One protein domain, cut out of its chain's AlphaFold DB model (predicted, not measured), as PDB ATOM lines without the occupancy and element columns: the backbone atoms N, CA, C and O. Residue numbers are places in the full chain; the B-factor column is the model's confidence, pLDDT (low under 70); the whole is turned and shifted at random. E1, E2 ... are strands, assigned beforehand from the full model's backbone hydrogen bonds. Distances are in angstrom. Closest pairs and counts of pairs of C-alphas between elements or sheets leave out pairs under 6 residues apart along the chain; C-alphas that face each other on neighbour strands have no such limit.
ATOM      1  N   ILE A   8     273.351 245.615 309.769       90.62
ATOM      2  CA  ILE A   8     273.178 245.060 308.420       90.62
ATOM      3  C   ILE A   8     274.519 244.573 307.880       90.62
ATOM      4  O   ILE A   8     275.572 245.118 308.231       90.62
ATOM      5  N   TYR A   9     274.475 243.541 307.042       90.69
ATOM      6  CA  TYR A   9     275.636 242.953 306.381       90.69
ATOM      7  C   TYR A   9     275.599 243.287 304.889       90.69
ATOM      8  O   TYR A   9     274.594 243.037 304.231       90.69
ATOM      9  N   TYR A  10     276.674 243.869 304.357       86.50
ATOM     10  CA  TYR A  10     276.760 244.261 302.950       86.50
ATOM     11  C   TYR A  10     278.212 244.233 302.464       86.50
ATOM     12  O   TYR A  10     279.096 244.774 303.131       86.50
ATOM     13  N   ASN A  11     278.462 243.608 301.307       83.25
ATOM     14  CA  ASN A  11     279.796 243.440 300.706       83.25
ATOM     15  C   ASN A  11     280.872 242.952 301.696       83.25
ATOM     16  O   ASN A  11     281.986 243.465 301.712       83.25
ATOM     17  N   ASN A  12     280.535 241.972 302.536       88.81
ATOM     18  CA  ASN A  12     281.391 241.413 303.590       88.81
ATOM     19  C   ASN A  12     281.730 242.336 304.777       88.81
ATOM     20  O   ASN A  12     282.565 241.986 305.611       88.81
ATOM     21  N   TYR A  13     281.054 243.479 304.918       91.38
ATOM     22  CA  TYR A  13     281.192 244.382 306.063       91.38
ATOM     23  C   TYR A  13     279.888 244.479 306.858       91.38
ATOM     24  O   TYR A  13     278.796 244.281 306.329       91.38
ATOM     25  N   THR A  14     279.998 244.833 308.142       93.75
ATOM     26  CA  THR A  14     278.839 245.124 308.997       93.75
ATOM     27  C   THR A  14     278.680 246.623 309.218       93.75
ATOM     28  O   THR A  14     279.658 247.353 309.404       93.75
ATOM     29  N   PHE A  15     277.431 247.081 309.241       95.06
ATOM     30  CA  PHE A  15     277.065 248.477 309.469       95.06
ATOM     31  C   PHE A  15     276.008 248.571 310.569       95.06
ATOM     32  O   PHE A  15     275.233 247.639 310.745       95.06
ATOM     33  N   PHE A  16     275.953 249.685 311.300       95.06
ATOM     34  CA  PHE A  16     274.882 249.985 312.260       95.06
ATOM     35  C   PHE A  16     274.211 251.321 311.927       95.06
ATOM     36  O   PHE A  16     274.846 252.223 311.370       95.06
ATOM     37  N   LYS A  17     272.929 251.459 312.277       94.38
ATOM     38  CA  LYS A  17     272.157 252.684 312.031       94.38
ATOM     39  C   LYS A  17     272.760 253.857 312.805       94.38
ATOM     40  O   LYS A  17     272.902 253.794 314.026       94.38
ATOM     41  N   PHE A  18     273.109 254.924 312.091       94.06
ATOM     42  CA  PHE A  18     273.737 256.114 312.656       94.06
ATOM     43  C   PHE A  18     272.719 257.234 312.886       94.06
ATOM     44  O   PHE A  18     272.548 257.668 314.020       94.06
ATOM     45  N   TYR A  19     272.005 257.665 311.840       93.38
ATOM     46  CA  TYR A  19     270.899 258.625 311.952       93.38
ATOM     47  C   TYR A  19     269.906 258.480 310.792       93.38
ATOM     48  O   TYR A  19     270.243 257.932 309.741       93.38
ATOM     49  N   THR A  20     268.700 259.018 310.972       92.38
ATOM     50  CA  THR A  20     267.701 259.193 309.906       92.38
ATOM     51  C   THR A  20     267.736 260.639 309.417       92.38
ATOM     52  O   THR A  20     267.743 261.570 310.222       92.38
ATOM     53  N   SER A  21     267.812 260.857 308.105       86.25
ATOM     54  CA  SER A  21     267.770 262.203 307.523       86.25
ATOM     55  C   SER A  21     266.353 262.792 307.565       86.25
ATOM     56  O   SER A  21     265.373 262.060 307.654       86.25
ATOM     57  N   LYS A  22     266.216 264.115 307.387       84.81
ATOM     58  CA  LYS A  22     264.897 264.774 307.263       84.81
ATOM     59  C   LYS A  22     264.056 264.276 306.073       84.81
ATOM     60  O   LYS A  22     262.870 264.561 306.024       84.81
ATOM     61  N   LYS A  23     264.666 263.573 305.109       83.38
ATOM     62  CA  LYS A  23     264.011 263.008 303.918       83.38
ATOM     63  C   LYS A  23     263.747 261.496 304.046       83.38
ATOM     64  O   LYS A  23     263.685 260.821 303.028       83.38
ATOM     65  N   GLY A  24     263.722 260.942 305.261       86.81
ATOM     66  CA  GLY A  24     263.505 259.503 305.506       86.81
ATOM     67  C   GLY A  24     264.751 258.628 305.331       86.81
ATOM     68  O   GLY A  24     264.898 257.620 305.998       86.81
ATOM     69  N   ILE A  25     265.748 259.058 304.549       86.81
ATOM     70  CA  ILE A  25     266.942 258.234 304.276       86.81
ATOM     71  C   ILE A  25     267.685 257.842 305.566       86.81
ATOM     72  O   ILE A  25     268.162 258.711 306.308       86.81
ATOM     73  N   LEU A  26     267.836 256.536 305.787       90.56
ATOM     74  CA  LEU A  26     268.558 255.927 306.897       90.56
ATOM     75  C   LEU A  26     270.045 255.831 306.561       90.56
ATOM     76  O   LEU A  26     270.444 255.139 305.625       90.56
ATOM     77  N   ARG A  27     270.896 256.493 307.348       91.81
ATOM     78  CA  ARG A  27     272.349 256.372 307.210       91.81
ATOM     79  C   ARG A  27     272.876 255.282 308.131       91.81
ATOM     80  O   ARG A  27     272.767 255.396 309.352       91.81
ATOM     81  N   TRP A  28     273.535 254.289 307.553       94.25
ATOM     82  CA  TRP A  28     274.226 253.219 308.265       94.25
ATOM     83  C   TRP A  28     275.731 253.406 308.124       94.25
ATOM     84  O   TRP A  28     276.216 253.661 307.030       94.25
ATOM     85  N   VAL A  29     276.493 253.309 309.208       93.25
ATOM     86  CA  VAL A  29     277.960 253.465 309.176       93.25
ATOM     87  C   VAL A  29     278.633 252.157 309.543       93.25
ATOM     88  O   VAL A  29     278.059 251.347 310.269       93.25
ATOM     89  N   CYS A  30     279.841 251.940 309.025       95.88
ATOM     90  CA  CYS A  30     280.608 250.736 309.321       95.88
ATOM     91  C   CYS A  30     280.768 250.558 310.839       95.88
ATOM     92  O   CYS A  30     281.005 251.522 311.567       95.88
ATOM     93  N   THR A  31     280.681 249.319 311.322       94.81
ATOM     94  CA  THR A  31     280.874 248.984 312.744       94.81
ATOM     95  C   THR A  31     282.250 249.379 313.281       94.81
ATOM     96  O   THR A  31     282.379 249.614 314.479       94.81
ATOM     97  N   SER A  32     283.242 249.553 312.404       91.06
ATOM     98  CA  SER A  32     284.580 250.060 312.734       91.06
ATOM     99  C   SER A  32     284.692 251.597 312.747       91.06
ATOM    100  O   SER A  32     285.802 252.130 312.810       91.06
ATOM    101  N   TYR A  33     283.591 252.351 312.643       87.69
ATOM    102  CA  TYR A  33     283.587 253.815 312.796       87.69
ATOM    103  C   TYR A  33     284.092 254.220 314.201       87.69
ATOM    104  O   TYR A  33     283.666 253.611 315.183       87.69
ATOM    105  N   PRO A  34     284.981 255.229 314.342       91.94
ATOM    106  CA  PRO A  34     285.382 256.225 313.338       91.94
ATOM    107  C   PRO A  34     286.581 255.842 312.454       91.94
ATOM    108  O   PRO A  34     286.931 256.609 311.558       91.94
ATOM    109  N   LYS A  35     287.212 254.677 312.669       88.06
ATOM    110  CA  LYS A  35     288.382 254.236 311.884       88.06
ATOM    111  C   LYS A  35     288.015 253.933 310.426       88.06
ATOM    112  O   LYS A  35     288.788 254.241 309.525       88.06
ATOM    113  N   CYS A  36     286.820 253.389 310.186       83.75
ATOM    114  CA  CYS A  36     286.259 253.197 308.846       83.75
ATOM    115  C   CYS A  36     285.202 254.268 308.535       83.75
ATOM    116  O   CYS A  36     284.218 254.406 309.263       83.75
ATOM    117  N   LYS A  37     285.387 255.014 307.436       86.75
ATOM    118  CA  LYS A  37     284.471 256.085 306.986       86.75
ATOM    119  C   LYS A  37     283.409 255.615 305.980       86.75
ATOM    120  O   LYS A  37     282.688 256.447 305.432       86.75
ATOM    121  N   SER A  38     283.316 254.306 305.734       83.19
ATOM    122  CA  SER A  38     282.298 253.725 304.853       83.19
ATOM    123  C   SER A  38     280.899 253.839 305.468       83.19
ATOM    124  O   SER A  38     280.729 253.704 306.685       83.19
ATOM    125  N   PHE A  39     279.898 254.097 304.628       93.19
ATOM    126  CA  PHE A  39     278.502 254.233 305.030       93.19
ATOM    127  C   PHE A  39     277.556 253.795 303.904       93.19
ATOM    128  O   PHE A  39     277.917 253.865 302.732       93.19
ATOM    129  N   LEU A  40     276.342 253.390 304.271       89.06
ATOM    130  CA  LEU A  40     275.238 253.046 303.376       89.06
ATOM    131  C   LEU A  40     274.084 254.030 303.594       89.06
ATOM    132  O   LEU A  40     273.874 254.508 304.714       89.06
ATOM    133  N   ALA A  41     273.346 254.328 302.528       90.31
ATOM    134  CA  ALA A  41     272.041 254.968 302.609       90.31
ATOM    135  C   ALA A  41     270.984 253.943 302.213       90.31
ATOM    136  O   ALA A  41     271.061 253.342 301.146       90.31
ATOM    137  N   VAL A  42     270.022 253.749 303.098       87.31
ATOM    138  CA  VAL A  42     268.920 252.811 302.919       87.31
ATOM    139  C   VAL A  42     267.634 253.632 302.978       87.31
ATOM    140  O   VAL A  42     267.541 254.560 303.790       87.31
ATOM    141  N   ASN A  43     266.691 253.387 302.070       85.00
ATOM    142  CA  ASN A  43     265.383 254.049 302.116       85.00
ATOM    143  C   ASN A  43     264.476 253.392 303.179       85.00
ATOM    144  O   ASN A  43     264.867 252.430 303.834       85.00
ATOM    145  N   ASP A  44     263.264 253.917 303.360       80.69
ATOM    146  CA  ASP A  44     262.293 253.378 304.328       80.69
ATOM    147  C   ASP A  44     261.710 252.007 303.911       80.69
ATOM    148  O   ASP A  44     260.933 251.420 304.658       80.69
ATOM    149  N   LEU A  45     262.091 251.493 302.733       81.81
ATOM    150  CA  LEU A  45     261.723 250.173 302.203       81.81
ATOM    151  C   LEU A  45     262.866 249.148 302.330       81.81
ATOM    152  O   LEU A  45     262.822 248.101 301.691       81.81
ATOM    153  N   ASP A  46     263.902 249.454 303.117       76.12
ATOM    154  CA  ASP A  46     265.113 248.635 303.290       76.12
ATOM    155  C   ASP A  46     265.905 248.357 301.995       76.12
ATOM    156  O   ASP A  46     266.829 247.538 301.968       76.12
ATOM    157  N   GLU A  47     265.633 249.100 300.921       78.31
ATOM    158  CA  GLU A  47     266.413 249.022 299.693       78.31
ATOM    159  C   GLU A  47     267.683 249.856 299.847       78.31
ATOM    160  O   GLU A  47     267.663 251.054 300.173       78.31
ATOM    161  N   ILE A  48     268.822 249.211 299.590       72.25
ATOM    162  CA  ILE A  48     270.109 249.893 299.517       72.25
ATOM    163  C   ILE A  48     270.049 250.807 298.302       72.25
ATOM    164  O   ILE A  48     270.135 250.354 297.161       72.25
ATOM    165  N   GLN A  49     269.922 252.108 298.551       64.56
ATOM    166  CA  GLN A  49     270.131 253.078 297.497       64.56
ATOM    167  C   GLN A  49     271.618 253.070 297.197       64.56
ATOM    168  O   GLN A  49     272.426 253.558 297.993       64.56
ATOM    169  N   ASP A  50     271.979 252.469 296.065       47.44
ATOM    170  CA  ASP A  50     273.340 252.519 295.569       47.44
ATOM    171  C   ASP A  50     273.739 253.995 295.421       47.44
ATOM    172  O   ASP A  50     273.312 254.716 294.518       47.44
ATOM    173  N   MET A  51     274.531 254.485 296.376       47.78
ATOM    174  CA  MET A  51     274.933 255.890 296.464       47.78
ATOM    175  C   MET A  51     275.978 256.273 295.412       47.78
ATOM    176  O   MET A  51     276.608 257.329 295.520       47.78
ATOM    177  N   THR A  52     276.097 255.489 294.339       44.47
ATOM    178  CA  THR A  52     276.724 255.880 293.071       44.47
ATOM    179  C   THR A  52     276.083 257.148 292.461       44.47
ATOM    180  O   THR A  52     276.571 257.678 291.467       44.47
ATOM    181  N   GLN A  53     275.029 257.707 293.073       53.22
ATOM    182  CA  GLN A  53     274.345 258.922 292.619       53.22
ATOM    183  C   GLN A  53     274.133 260.011 293.689       53.22
ATOM    184  O   GLN A  53     273.203 260.809 293.583       53.22
ATOM    185  N   LEU A  54     274.978 260.127 294.721       47.09
ATOM    186  CA  LEU A  54     274.867 261.295 295.608       47.09
ATOM    187  C   LEU A  54     275.455 262.557 294.959       47.09
ATOM    188  O   LEU A  54     276.674 262.724 294.882       47.09
ATOM    189  N   LEU A  55     274.565 263.473 294.566       49.47
ATOM    190  CA  LEU A  55     274.856 264.893 294.370       49.47
ATOM    191  C   LEU A  55     275.230 265.503 295.731       49.47
ATOM    192  O   LEU A  55     274.368 265.927 296.500       49.47
ATOM    193  N   ALA A  56     276.519 265.530 296.063       57.12
ATOM    194  CA  ALA A  56     277.002 266.204 297.263       57.12
ATOM    195  C   ALA A  56     277.208 267.699 296.976       57.12
ATOM    196  O   ALA A  56     277.813 268.069 295.969       57.12
ATOM    197  N   LEU A  57     276.741 268.570 297.874       47.44
ATOM    198  CA  LEU A  57     277.087 269.990 297.850       47.44
ATOM    199  C   LEU A  57     278.440 270.181 298.537       47.44
ATOM    200  O   LEU A  57     278.553 270.033 299.753       47.44
ATOM    201  N   ARG A  58     279.468 270.545 297.768       51.56
ATOM    202  CA  ARG A  58     280.763 270.983 298.305       51.56
ATOM    203  C   ARG A  58     281.007 272.413 297.846       51.56
ATOM    204  O   ARG A  58     281.058 272.672 296.646       51.56
ATOM    205  N   ASN A  59     281.115 273.349 298.789       62.56
ATOM    206  CA  ASN A  59     281.276 274.784 298.510       62.56
ATOM    207  C   ASN A  59     280.181 275.347 297.574       62.56
ATOM    208  O   ASN A  59     280.474 276.104 296.652       62.56
ATOM    209  N   GLY A  60     278.928 274.909 297.758       71.56
ATOM    210  CA  GLY A  60     277.785 275.355 296.949       71.56
ATOM    211  C   GLY A  60     277.704 274.771 295.531       71.56
ATOM    212  O   GLY A  60     276.834 275.176 294.768       71.56
ATOM    213  N   LYS A  61     278.575 273.821 295.157       69.75
ATOM    214  CA  LYS A  61     278.541 273.150 293.847       69.75
ATOM    215  C   LYS A  61     278.100 271.699 293.984       69.75
ATOM    216  O   LYS A  61     278.534 271.015 294.910       69.75
ATOM    217  N   GLN A  62     277.263 271.245 293.053       78.56
ATOM    218  CA  GLN A  62     276.859 269.845 292.938       78.56
ATOM    219  C   GLN A  62     278.038 268.998 292.438       78.56
ATOM    220  O   GLN A  62     278.669 269.329 291.429       78.56
ATOM    221  N   VAL A  63     278.338 267.917 293.155       80.06
ATOM    222  CA  VAL A  63     279.424 266.983 292.848       80.06
ATOM    223  C   VAL A  63     278.860 265.564 292.782       80.06
ATOM    224  O   VAL A  63     278.174 265.145 293.709       80.06
ATOM    225  N   LEU A  64     279.153 264.836 291.706       80.69
ATOM    226  CA  LEU A  64     278.815 263.425 291.504       80.69
ATOM    227  C   LEU A  64     279.977 262.547 291.984       80.69
ATOM    228  O   LEU A  64     281.133 262.851 291.687       80.69
ATOM    229  N   THR A  65     279.689 261.453 292.688       73.75
ATOM    230  CA  THR A  65     280.713 260.475 293.095       73.75
ATOM    231  C   THR A  65     280.562 259.199 292.275       73.75
ATOM    232  O   THR A  65     279.510 258.576 292.317       73.75
ATOM    233  N   TYR A  66     281.600 258.798 291.537       74.75
ATOM    234  CA  TYR A  66     281.594 257.582 290.717       74.75
ATOM    235  C   TYR A  66     282.920 256.835 290.858       74.75
ATOM    236  O   TYR A  66     283.985 257.429 290.686       74.75
ATOM    237  N   LYS A  67     282.852 255.537 291.194       70.00
ATOM    238  CA  LYS A  67     284.019 254.661 291.431       70.00
ATOM    239  C   LYS A  67     285.082 255.286 292.352       70.00
ATOM    240  O   LYS A  67     286.269 255.224 292.073       70.00
ATOM    241  N   GLY A  68     284.650 255.935 293.434       73.06
ATOM    242  CA  GLY A  68     285.557 256.577 294.397       73.06
ATOM    243  C   GLY A  68     286.131 257.933 293.962       73.06
ATOM    244  O   GLY A  68     286.877 258.537 294.729       73.06
ATOM    245  N   HIS A  69     285.757 258.451 292.789       79.81
ATOM    246  CA  HIS A  69     286.191 259.759 292.296       79.81
ATOM    247  C   HIS A  69     285.060 260.789 292.311       79.81
ATOM    248  O   HIS A  69     283.887 260.460 292.144       79.81
ATOM    249  N   PHE A  70     285.431 262.061 292.461       82.94
ATOM    250  CA  PHE A  70     284.506 263.194 292.464       82.94
ATOM    251  C   PHE A  70     284.457 263.873 291.106       82.94
ATOM    252  O   PHE A  70     285.500 264.126 290.507       82.94
ATOM    253  N   TYR A  71     283.265 264.260 290.665       85.31
ATOM    254  CA  TYR A  71     283.036 264.932 289.397       85.31
ATOM    255  C   TYR A  71     282.189 266.187 289.586       85.31
ATOM    256  O   TYR A  71     281.190 266.160 290.292       85.31
ATOM    257  N   VAL A  72     282.543 267.282 288.918       84.69
ATOM    258  CA  VAL A  72     281.771 268.535 288.931       84.69
ATOM    259  C   VAL A  72     281.006 268.678 287.628       84.69
ATOM    260  O   VAL A  72     281.533 268.358 286.557       84.69
ATOM    261  N   GLN A  73     279.784 269.186 287.720       85.56
ATOM    262  CA  GLN A  73     278.965 269.494 286.558       85.56
ATOM    263  C   GLN A  73     279.612 270.607 285.719       85.56
ATOM    264  O   GLN A  73     280.067 271.625 286.244       85.56
ATOM    265  N   VAL A  74     279.650 270.416 284.404       81.50
ATOM    266  CA  VAL A  74     280.138 271.385 283.422       81.50
ATOM    267  C   VAL A  74     279.042 271.588 282.371       81.50
ATOM    268  O   VAL A  74     278.513 270.592 281.873       81.50
ATOM    269  N   PRO A  75     278.709 272.838 281.993       73.69
ATOM    270  CA  PRO A  75     277.730 273.102 280.941       73.69
ATOM    271  C   PRO A  75     278.096 272.392 279.631       73.69
ATOM    272  O   PRO A  75     279.252 272.428 279.196       73.69
ATOM    273  N   TYR A  76     277.116 271.749 278.998       75.81
ATOM    274  CA  TYR A  76     277.275 271.075 277.713       75.81
ATOM    275  C   TYR A  76     275.996 271.207 276.880       75.81
ATOM    276  O   TYR A  76     274.896 271.193 277.419       75.81
ATOM    277  N   SER A  77     276.135 271.361 275.561       62.12
ATOM    278  CA  SER A  77     275.026 271.728 274.666       62.12
ATOM    279  C   SER A  77     273.973 270.632 274.460       62.12
ATOM    280  O   SER A  77     272.914 270.920 273.916       62.12
ATOM    281  N   HIS A  78     274.246 269.391 274.875       62.97
ATOM    282  CA  HIS A  78     273.371 268.230 274.653       62.97
ATOM    283  C   HIS A  78     273.204 267.355 275.907       62.97
ATOM    284  O   HIS A  78     273.151 266.133 275.806       62.97
ATOM    285  N   GLY A  79     273.186 267.958 277.100       72.88
ATOM    286  CA  GLY A  79     272.939 267.250 278.362       72.88
ATOM    287  C   GLY A  79     273.915 267.625 279.472       72.88
ATOM    288  O   GLY A  79     274.575 268.664 279.416       72.88
ATOM    289  N   THR A  80     274.028 266.764 280.485       73.81
ATOM    290  CA  THR A  80     274.883 267.033 281.645       73.81
ATOM    291  C   THR A  80     276.240 266.347 281.508       73.81
ATOM    292  O   THR A  80     276.343 265.119 281.470       73.81
ATOM    293  N   ARG A  81     277.309 267.150 281.467       81.44
ATOM    294  CA  ARG A  81     278.692 266.665 281.450       81.44
ATOM    295  C   ARG A  81     279.310 266.787 282.835       81.44
ATOM    296  O   ARG A  81     279.255 267.847 283.448       81.44
ATOM    297  N   TRP A  82     279.983 265.736 283.283       84.56
ATOM    298  CA  TRP A  82     280.650 265.686 284.579       84.56
ATOM    299  C   TRP A  82     282.160 265.533 284.377       84.56
ATOM    300  O   TRP A  82     282.613 264.669 283.623       84.56
ATOM    301  N   ARG A  83     282.965 266.392 285.011       80.56
ATOM    302  CA  ARG A  83     284.434 266.358 284.924       80.56
ATOM    303  C   ARG A  83     285.033 265.996 286.272       80.56
ATOM    304  O   ARG A  83     284.724 266.645 287.265       80.56
ATOM    305  N   CYS A  84     285.910 265.004 286.273       85.88
ATOM    306  CA  CYS A  84     286.597 264.556 287.472       85.88
ATOM    307  C   CYS A  84     287.473 265.662 288.095       85.88
ATOM    308  O   CYS A  84     288.081 266.461 287.381       85.88
ATOM    309  N   VAL A  85     287.533 265.701 289.427       78.06
ATOM    310  CA  VAL A  85     288.274 266.692 290.229       78.06
ATOM    311  C   VAL A  85     289.722 266.255 290.515       78.06
ATOM    312  O   VAL A  85     290.559 267.107 290.793       78.06
ATOM    313  N   GLN A  86     290.036 264.956 290.441       76.25
ATOM    314  CA  GLN A  86     291.343 264.375 290.797       76.25
ATOM    315  C   GLN A  86     291.989 263.698 289.582       76.25
ATOM    316  O   GLN A  86     291.694 262.553 289.285       76.25
ATOM    317  N   THR A  87     292.845 264.413 288.856       60.28
ATOM    318  CA  THR A  87     293.189 264.097 287.457       60.28
ATOM    319  C   THR A  87     294.284 263.051 287.227       60.28
ATOM    320  O   THR A  87     294.571 262.786 286.064       60.28
ATOM    321  N   SER A  88     294.918 262.480 288.258       57.09
ATOM    322  CA  SER A  88     295.978 261.477 288.048       57.09
ATOM    323  C   SER A  88     295.427 260.107 287.643       57.09
ATOM    324  O   SER A  88     295.961 259.514 286.717       57.09
ATOM    325  N   ASP A  89     294.318 259.660 288.250       53.66
ATOM    326  CA  ASP A  89     293.887 258.249 288.176       53.66
ATOM    327  C   ASP A  89     292.403 258.057 287.815       53.66
ATOM    328  O   ASP A  89     291.833 256.993 288.039       53.66
ATOM    329  N   CYS A  90     291.734 259.085 287.286       57.69
ATOM    330  CA  CYS A  90     290.289 259.042 287.055       57.69
ATOM    331  C   CYS A  90     289.870 259.190 285.588       57.69
ATOM    332  O   CYS A  90     290.562 259.764 284.746       57.69
ATOM    333  N   PHE A  91     288.641 258.759 285.294       61.69
ATOM    334  CA  PHE A  91     288.009 258.985 283.995       61.69
ATOM    335  C   PHE A  91     287.825 260.489 283.733       61.69
ATOM    336  O   PHE A  91     287.102 261.181 284.451       61.69
ATOM    337  N   ASN A  92     288.435 260.995 282.659       60.50
ATOM    338  CA  ASN A  92     288.483 262.428 282.336       60.50
ATOM    339  C   ASN A  92     287.109 263.105 282.163       60.50
ATOM    340  O   ASN A  92     286.986 264.330 282.278       60.50
ATOM    341  N   THR A  93     286.061 262.363 281.804       61.34
ATOM    342  CA  THR A  93     284.706 262.899 281.612       61.34
ATOM    343  C   THR A  93     283.682 261.772 281.711       61.34
ATOM    344  O   THR A  93     283.839 260.763 281.031       61.34
ATOM    345  N   LEU A  94     282.614 261.994 282.478       65.88
ATOM    346  CA  LEU A  94     281.395 261.187 282.450       65.88
ATOM    347  C   LEU A  94     280.293 261.966 281.726       65.88
ATOM    348  O   LEU A  94     280.159 263.185 281.888       65.88
ATOM    349  N   LEU A  95     279.520 261.261 280.909       57.28
ATOM    350  CA  LEU A  95     278.292 261.772 280.309       57.28
ATOM    351  C   LEU A  95     277.134 261.009 280.941       57.28
ATOM    352  O   LEU A  95     277.158 259.781 280.964       57.28
ATOM    353  N   VAL A  96     276.162 261.745 281.472       53.50
ATOM    354  CA  VAL A  96     274.925 261.174 282.006       53.50
ATOM    355  C   VAL A  96     273.816 261.544 281.035       53.50
ATOM    356  O   VAL A  96     273.550 262.730 280.824       53.50
ATOM    357  N   HIS A  97     273.201 260.535 280.428       41.78
ATOM    358  CA  HIS A  97     272.005 260.683 279.607       41.78
ATOM    359  C   HIS A  97     271.018 259.604 280.045       41.78
ATOM    360  O   HIS A  97     271.390 258.433 280.029       41.78
ATOM    361  N   SER A  98     269.807 260.002 280.463       43.09
ATOM    362  CA  SER A  98     268.709 259.093 280.850       43.09
ATOM    363  C   SER A  98     269.177 257.912 281.722       43.09
ATOM    364  O   SER A  98     269.280 256.781 281.248       43.09
ATOM    365  N   ASP A  99     269.550 258.219 282.967       39.94
ATOM    366  CA  ASP A  99     269.877 257.284 284.063       39.94
ATOM    367  C   ASP A  99     271.043 256.301 283.851       39.94
ATOM    368  O   ASP A  99     271.356 255.511 284.738       39.94
ATOM    369  N   THR A 100     271.769 256.398 282.732       40.81
ATOM    370  CA  THR A 100     272.875 255.482 282.417       40.81
ATOM    371  C   THR A 100     274.231 256.199 282.434       40.81
ATOM    372  O   THR A 100     274.430 257.216 281.762       40.81
ATOM    373  N   LEU A 101     275.187 255.668 283.207       42.66
ATOM    374  CA  LEU A 101     276.578 256.138 283.289       42.66
ATOM    375  C   LEU A 101     277.460 255.333 282.325       42.66
ATOM    376  O   LEU A 101     277.569 254.119 282.467       42.66
ATOM    377  N   MET A 102     278.137 255.994 281.377       49.34
ATOM    378  CA  MET A 102     279.060 255.316 280.452       49.34
ATOM    379  C   MET A 102     280.467 255.926 280.458       49.34
ATOM    380  O   MET A 102     280.648 257.137 280.291       49.34
TER     381      MET A 102
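This is residues 8 to 102 of the 357 residues of an uncharacterized protein of Papilio xuthus (UniProt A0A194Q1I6). Two small lobes, each a single up-and-down antiparallel sheet, are joined by a stretch with no named element, residues 43 to 55. The larger lobe is the strongly twisted sheet of E5 to E10; the smaller is E1 to E4, curled like part of a barrel. The printed part has 95 residues with no named helix and ten named strands, E1 to E10 in chain order; the class is all strand, though under half of the residues, 47, are in named strands. Both sheets are antiparallel, in the orders E5 - E6 - E7 - E8 - E9 - E10 and E1 - E2 - E3 - E4. The whole is only just loose, close to compact, with a radius of gyration of the C-alphas of 15.3 A and spans of 43 by 30 by 26 A.

Look first at the larger sheet, a meander, each strand the antiparallel neighbour of the one before: E5, residues 56 to 58, E6, 61 to 66, E7, 69 to 74, E8, 80 to 84, E9, 94 to 97, and E10, 100 to 102. E5 and E10 are its edge strands. E6 is staggered: it pairs with E5 over residues 61 to 63 and with E7 over 63 to 66. N 56 and O 63 are 2.9 A apart, N 64 and O 71 2.8 A, N 72 and O 83 2.8 A, and N 82 and O 94 2.9 A, each within hydrogen-bond range. Between E9 and E10 find N 100 and O 97 at 3.4 A. The other meander is E1, residues 8 to 10, E2, 13 to 20, E3, 26 to 30, and E4, 39 to 42. Look for N 8 and O 15 at 2.9 A, N 18 and O 27 at 2.8 A, and N 28 and O 40 at 2.9 A, again within hydrogen-bond range. Residues 41 to 42 of E4 also pair, antiparallel, with residues 48 to 49. E4 and E5 are apart.

Find C-alpha 61 at (278.541, 273.150, 293.847); from there E6 runs 16.2 A to C-alpha 66. E7 is 15.8 A long, E8 13.3 A. E1 begins at C-alpha 8, (273.178, 245.060, 308.420). E2, the longest strand with 8 residues, spans 20.4 A, and E3 13.3 A. E10 ends at C-alpha 102, (279.060, 255.316, 280.452).

The C-alphas farthest apart, those of Ser 32 and Ser 77, are 44.8 A apart. The printed part has no cut, and the link from E4 to E5 is long. Mean pLDDT of the printed part is 75.0; 30 residues are under 70: residues 49 to 59, 61, 77 to 78 and 87 to 102.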